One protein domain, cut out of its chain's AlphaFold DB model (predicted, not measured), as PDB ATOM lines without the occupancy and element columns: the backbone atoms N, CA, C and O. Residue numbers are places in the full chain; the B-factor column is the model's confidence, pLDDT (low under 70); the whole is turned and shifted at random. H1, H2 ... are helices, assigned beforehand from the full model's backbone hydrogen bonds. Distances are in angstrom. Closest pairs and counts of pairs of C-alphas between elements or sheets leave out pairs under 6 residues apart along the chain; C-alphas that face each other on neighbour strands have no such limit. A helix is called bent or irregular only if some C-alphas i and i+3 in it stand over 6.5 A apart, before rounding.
ATOM      1  N   VAL A  25      36.885  51.440 -49.997       75.50
ATOM      2  CA  VAL A  25      37.155  50.228 -49.189       75.50
ATOM      3  C   VAL A  25      37.549  50.607 -47.757       75.50
ATOM      4  O   VAL A  25      37.012  50.044 -46.802       75.50
ATOM      5  N   GLN A  26      38.426  51.599 -47.582       76.25
ATOM      6  CA  GLN A  26      38.825  52.088 -46.259       76.25
ATOM      7  C   GLN A  26      37.662  52.722 -45.487       76.25
ATOM      8  O   GLN A  26      37.575  52.559 -44.269       76.25
ATOM      9  N   GLU A  27      36.760  53.435 -46.161       80.81
ATOM     10  CA  GLU A  27      35.550  53.989 -45.550       80.81
ATOM     11  C   GLU A  27      34.589  52.898 -45.083       80.81
ATOM     12  O   GLU A  27      34.099  52.977 -43.955       80.81
ATOM     13  N   ARG A  28      34.393  51.841 -45.881       79.06
ATOM     14  CA  ARG A  28      33.596  50.673 -45.476       79.06
ATOM     15  C   ARG A  28      34.170  49.989 -44.237       79.06
ATOM     16  O   ARG A  28      33.442  49.814 -43.266       79.06
ATOM     17  N   ILE A  29      35.481  49.732 -44.199       84.81
ATOM     18  CA  ILE A  29      36.150  49.138 -43.025       84.81
ATOM     19  C   ILE A  29      36.008  50.037 -41.786       84.81
ATOM     20  O   ILE A  29      35.730  49.559 -40.683       84.81
ATOM     21  N   LYS A  30      36.177  51.358 -41.938       88.12
ATOM     22  CA  LYS A  30      35.986  52.314 -40.834       88.12
ATOM     23  C   LYS A  30      34.549  52.289 -40.321       88.12
ATOM     24  O   LYS A  30      34.345  52.350 -39.107       88.12
ATOM     25  N   GLN A  31      33.572  52.217 -41.218       89.25
ATOM     26  CA  GLN A  31      32.161  52.188 -40.863       89.25
ATOM     27  C   GLN A  31      31.795  50.882 -40.148       89.25
ATOM     28  O   GLN A  31      31.268  50.932 -39.039       89.25
ATOM     29  N   GLU A  32      32.204  49.735 -40.689       88.06
ATOM     30  CA  GLU A  32      32.030  48.421 -40.062       88.06
ATOM     31  C   GLU A  32      32.667  48.367 -38.668       88.06
ATOM     32  O   GLU A  32      32.041  47.917 -37.707       88.06
ATOM     33  N   SER A  33      33.880  48.908 -38.509       88.88
ATOM     34  CA  SER A  33      34.534  48.997 -37.199       88.88
ATOM     35  C   SER A  33      33.754  49.879 -36.221       88.88
ATOM     36  O   SER A  33      33.677  49.558 -35.034       88.88
ATOM     37  N   ARG A  34      33.205  51.015 -36.666       91.69
ATOM     38  CA  ARG A  34      32.406  51.904 -35.805       91.69
ATOM     39  C   ARG A  34      31.119  51.227 -35.362       91.69
ATOM     40  O   ARG A  34      30.773  51.315 -34.181       91.69
ATOM     41  N   ASP A  35      30.449  50.542 -36.280       92.12
ATOM     42  CA  ASP A  35      29.201  49.836 -36.016       92.12
ATOM     43  C   ASP A  35      29.434  48.648 -35.083       92.12
ATOM     44  O   ASP A  35      28.738  48.519 -34.073       92.12
ATOM     45  N   TYR A  36      30.495  47.870 -35.311       90.19
ATOM     46  CA  TYR A  36      30.925  46.816 -34.397       90.19
ATOM     47  C   TYR A  36      31.215  47.365 -32.995       90.19
ATOM     48  O   TYR A  36      30.679  46.871 -32.005       90.19
ATOM     49  N   GLN A  37      32.003  48.440 -32.878       89.56
ATOM     50  CA  GLN A  37      32.288  49.051 -31.577       89.56
ATOM     51  C   GLN A  37      31.023  49.585 -30.895       89.56
ATOM     52  O   GLN A  37      30.895  49.479 -29.676       89.56
ATOM     53  N   LYS A  38      30.079  50.155 -31.653       91.94
ATOM     54  CA  LYS A  38      28.788  50.611 -31.125       91.94
ATOM     55  C   LYS A  38      27.982  49.437 -30.570       91.94
ATOM     56  O   LYS A  38      27.475  49.545 -29.455       91.94
ATOM     57  N   GLN A  39      27.925  48.322 -31.296       92.44
ATOM     58  CA  GLN A  39      27.268  47.095 -30.846       92.44
ATOM     59  C   GLN A  39      27.937  46.520 -29.590       92.44
ATOM     60  O   GLN A  39      27.245  46.217 -28.622       92.44
ATOM     61  N   GLN A  40      29.273  46.443 -29.546       91.50
ATOM     62  CA  GLN A  40      29.990  45.960 -28.358       91.50
ATOM     63  C   GLN A  40      29.772  46.869 -27.142       91.50
ATOM     64  O   GLN A  40      29.531  46.375 -26.044       91.50
ATOM     65  N   ARG A  41      29.786  48.199 -27.321       88.12
ATOM     66  CA  ARG A  41      29.466  49.145 -26.238       88.12
ATOM     67  C   ARG A  41      28.053  48.931 -25.702       88.12
ATOM     68  O   ARG A  41      27.879  48.890 -24.487       88.12
ATOM     69  N   ALA A  42      27.068  48.770 -26.587       90.69
ATOM     70  CA  ALA A  42      25.688  48.503 -26.189       90.69
ATOM     71  C   ALA A  42      25.570  47.175 -25.426       90.69
ATOM     72  O   ALA A  42      24.976  47.146 -24.351       90.69
ATOM     73  N   LYS A  43      26.215  46.111 -25.920       91.88
ATOM     74  CA  LYS A  43      26.245  44.798 -25.262       91.88
ATOM     75  C   LYS A  43      26.852  44.869 -23.861       91.88
ATOM     76  O   LYS A  43      26.268  44.346 -22.919       91.88
ATOM     77  N   HIS A  44      28.006  45.521 -23.704       91.12
ATOM     78  CA  HIS A  44      28.640  45.646 -22.391       91.12
ATOM     79  C   HIS A  44      27.816  46.509 -21.429       91.12
ATOM     80  O   HIS A  44      27.759  46.203 -20.241       91.12
ATOM     81  N   LEU A  45      27.165  47.568 -21.925       91.12
ATOM     82  CA  LEU A  45      26.289  48.407 -21.107       91.12
ATOM     83  C   LEU A  45      25.041  47.645 -20.648       91.12
ATOM     84  O   LEU A  45      24.656  47.763 -19.490       91.12
ATOM     85  N   GLN A  46      24.435  46.850 -21.531       92.88
ATOM     86  CA  GLN A  46      23.307  45.994 -21.175       92.88
ATOM     87  C   GLN A  46      23.712  44.970 -20.113       92.88
ATOM     88  O   GLN A  46      23.091  44.929 -19.059       92.88
ATOM     89  N   TYR A  47      24.808  44.239 -20.340       91.50
ATOM     90  CA  TYR A  47      25.348  43.300 -19.354       91.50
ATOM     91  C   TYR A  47      25.595  43.973 -17.998       91.50
ATOM     92  O   TYR A  47      25.200  43.450 -16.963       91.50
ATOM     93  N   TRP A  48      26.194  45.169 -17.995       91.69
ATOM     94  CA  TRP A  48      26.380  45.946 -16.771       91.69
ATOM     95  C   TRP A  48      25.056  46.270 -16.070       91.69
ATOM     96  O   TRP A  48      24.967  46.114 -14.854       91.69
ATOM     97  N   ASN A  49      24.045  46.737 -16.804       92.69
ATOM     98  CA  ASN A  49      22.752  47.088 -16.220       92.69
ATOM     99  C   ASN A  49      22.061  45.860 -15.610       92.69
ATOM    100  O   ASN A  49      21.529  45.960 -14.505       92.69
ATOM    101  N   ASP A  50      22.123  44.716 -16.292       93.56
ATOM    102  CA  ASP A  50      21.556  43.455 -15.815       93.56
ATOM    103  C   ASP A  50      22.259  42.985 -14.533       93.56
ATOM    104  O   ASP A  50      21.604  42.642 -13.548       93.56
ATOM    105  N   GLU A  51      23.595  43.015 -14.504       93.00
ATOM    106  CA  GLU A  51      24.372  42.651 -13.314       93.00
ATOM    107  C   GLU A  51      24.140  43.622 -12.157       93.00
ATOM    108  O   GLU A  51      23.957  43.194 -11.019       93.00
ATOM    109  N   LYS A  52      24.077  44.929 -12.432       92.88
ATOM    110  CA  LYS A  52      23.779  45.936 -11.412       92.88
ATOM    111  C   LYS A  52      22.410  45.689 -10.780       92.88
ATOM    112  O   LYS A  52      22.309  45.710  -9.560       92.88
ATOM    113  N   ALA A  53      21.380  45.433 -11.589       94.56
ATOM    114  CA  ALA A  53      20.033  45.169 -11.090       94.56
ATOM    115  C   ALA A  53      19.987  43.934 -10.178       94.56
ATOM    116  O   ALA A  53      19.298  43.953  -9.161       94.56
ATOM    117  N   LYS A  54      20.757  42.885 -10.503       94.44
ATOM    118  CA  LYS A  54      20.917  41.722  -9.617       94.44
ATOM    119  C   LYS A  54      21.587  42.122  -8.307       94.44
ATOM    120  O   LYS A  54      21.027  41.857  -7.253       94.44
ATOM    121  N   ILE A  55      22.747  42.781  -8.375       94.81
ATOM    122  CA  ILE A  55      23.546  43.183  -7.205       94.81
ATOM    123  C   ILE A  55      22.741  44.081  -6.258       94.81
ATOM    124  O   ILE A  55      22.778  43.864  -5.050       94.81
ATOM    125  N   ASP A  56      21.990  45.048  -6.792       94.56
ATOM    126  CA  ASP A  56      21.156  45.962  -6.000       94.56
ATOM    127  C   ASP A  56      20.068  45.222  -5.189       94.56
ATOM    128  O   ASP A  56      19.587  45.754  -4.189       94.56
ATOM    129  N   GLY A  57      19.668  44.018  -5.615       95.31
ATOM    130  CA  GLY A  57      18.653  43.195  -4.954       95.31
ATOM    131  C   GLY A  57      19.195  42.134  -3.990       95.31
ATOM    132  O   GLY A  57      18.399  41.408  -3.396       95.31
ATOM    133  N   LEU A  58      20.518  41.996  -3.844       97.00
ATOM    134  CA  LEU A  58      21.123  40.965  -2.994       97.00
ATOM    135  C   LEU A  58      21.198  41.390  -1.519       97.00
ATOM    136  O   LEU A  58      21.424  42.554  -1.192       97.00
ATOM    137  N   THR A  59      21.072  40.412  -0.617       97.38
ATOM    138  CA  THR A  59      21.419  40.579   0.805       97.38
ATOM    139  C   THR A  59      22.945  40.584   0.985       97.38
ATOM    140  O   THR A  59      23.664  40.189   0.062       97.38
ATOM    141  N   PRO A  60      23.477  40.978   2.158       94.50
ATOM    142  CA  PRO A  60      24.912  40.887   2.435       94.50
ATOM    143  C   PRO A  60      25.512  39.501   2.157       94.50
ATOM    144  O   PRO A  60      26.545  39.405   1.500       94.50
ATOM    145  N   GLU A  61      24.834  38.425   2.556       94.75
ATOM    146  CA  GLU A  61      25.275  37.045   2.310       94.75
ATOM    147  C   GLU A  61      25.270  36.721   0.808       94.75
ATOM    148  O   GLU A  61      26.203  36.107   0.286       94.75
ATOM    149  N   GLY A  62      24.248  37.194   0.085       94.19
ATOM    150  CA  GLY A  62      24.170  37.065  -1.370       94.19
ATOM    151  C   GLY A  62      25.289  37.821  -2.091       94.19
ATOM    152  O   GLY A  62      25.830  37.325  -3.079       94.19
ATOM    153  N   LEU A  63      25.687  38.992  -1.585       94.12
ATOM    154  CA  LEU A  63      26.820  39.761  -2.107       94.12
ATOM    155  C   LEU A  63      28.148  39.035  -1.874       94.12
ATOM    156  O   LEU A  63      28.986  38.998  -2.774       94.12
ATOM    157  N   GLU A  64      28.346  38.432  -0.702       92.38
ATOM    158  CA  GLU A  64      29.534  37.619  -0.425       92.38
ATOM    159  C   GLU A  64      29.631  36.419  -1.369       92.38
ATOM    160  O   GLU A  64      30.698  36.156  -1.934       92.38
ATOM    161  N   GLN A  65      28.516  35.718  -1.591       92.69
ATOM    162  CA  GLN A  65      28.462  34.614  -2.542       92.69
ATOM    163  C   GLN A  65      28.758  35.088  -3.969       92.69
ATOM    164  O   GLN A  65      29.646  34.536  -4.619       92.69
ATOM    165  N   TYR A  66      28.121  36.173  -4.417       93.25
ATOM    166  CA  TYR A  66      28.380  36.765  -5.730       93.25
ATOM    167  C   TYR A  66      29.864  37.105  -5.924       93.25
ATOM    168  O   TYR A  66      30.443  36.803  -6.970       93.25
ATOM    169  N   LEU A  67      30.504  37.706  -4.915       91.12
ATOM    170  CA  LEU A  67      31.930  38.022  -4.960       91.12
ATOM    171  C   LEU A  67      32.787  36.761  -5.077       91.12
ATOM    172  O   LEU A  67      33.738  36.775  -5.852       91.12
ATOM    173  N   ASN A  68      32.466  35.692  -4.340       88.69
ATOM    174  CA  ASN A  68      33.179  34.414  -4.407       88.69
ATOM    175  C   ASN A  68      33.074  33.761  -5.789       88.69
ATOM    176  O   ASN A  68      34.102  33.356  -6.338       88.69
ATOM    177  N   ASP A  69      31.873  33.745  -6.363       89.31
ATOM    178  CA  ASP A  69      31.595  33.142  -7.669       89.31
ATOM    179  C   ASP A  69      32.271  33.913  -8.819       89.31
ATOM    180  O   ASP A  69      32.590  33.344  -9.861       89.31
ATOM    181  N   ASN A  70      32.556  35.205  -8.618       88.50
ATOM    182  CA  ASN A  70      33.104  36.103  -9.640       88.50
ATOM    183  C   ASN A  70      34.556  36.555  -9.379       88.50
ATOM    184  O   ASN A  70      35.036  37.481 -10.038       88.50
ATOM    185  N   LYS A  71      35.302  35.916  -8.463       77.50
ATOM    186  CA  LYS A  71      36.670  36.343  -8.073       77.50
ATOM    187  C   LYS A  71      37.662  36.488  -9.231       77.50
ATOM    188  O   LYS A  71      38.562  37.322  -9.154       77.50
ATOM    189  N   LEU A  72      37.519  35.681 -10.282       73.31
ATOM    190  CA  LEU A  72      38.457  35.620 -11.412       73.31
ATOM    191  C   LEU A  72      38.062  36.526 -12.588       73.31
ATOM    192  O   LEU A  72      38.777  36.606 -13.581       73.31
TER     193      LEU A  72
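What this domain is: This is residues 25 to 72 of the 121 residues of an uncharacterized protein of Shewanella sp. KX20019 (UniProt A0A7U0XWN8). One long, nearly straight helix, H1, makes almost the whole length of the model, and after its last residue, Asp 56, a tight link of 3 residues leads into a short second helix, H2, which folds back at a slant, like a small hook on a long rod. Residues 25 to 53, which belong to H1, stand free as a long arm, and residues 67 to 72, of which 67 to 69 belong to H2, stand free where the printed part ends. The printed part has 48 residues, with two named helices in the order H1, H2 and no named strand; its class is all helix. The whole is extended, with a radius of gyration of the C-alphas of 17.2 A and spans of 54 by 21 by 7 A.

How they stand to each other: H1, residues 25 to 56, and H2, residues 60 to 69, are close but not clearly touching, with 1 pair of C-alphas within 8 A. That closest pair is the C-alphas of Ile 55 and Leu 63, 7.0 A apart. The two helices run opposite ways at a steep tilt of 40 degrees. Their centres are 27.4 A apart. In H1 and H2 every O i to N i+4 pair is within hydrogen-bond range.

Where its parts are: H1 begins at C-alpha 25, at (37.155, 50.228, -49.189), and ends at C-alpha 56, at (21.156, 45.962, -6.000), 46.3 A from first to last C-alpha over 32 residues. H2, 10 residues, measures 14.4 A from first to last C-alpha and ends at C-alpha 69, at (31.595, 33.142, -7.669). Neither helix is bent.

The domain as a whole: The two C-alphas farthest apart are those of Val 25 and Glu 61, at 54.5 A. The C-alphas of Val 25 and Leu 72, the first and last printed, are 40.5 A apart. The printed part has no cut, and the link from H1 to H2, 3 residues, is tight. The mean pLDDT of the printed part is 90.1, and no printed residue is under 70.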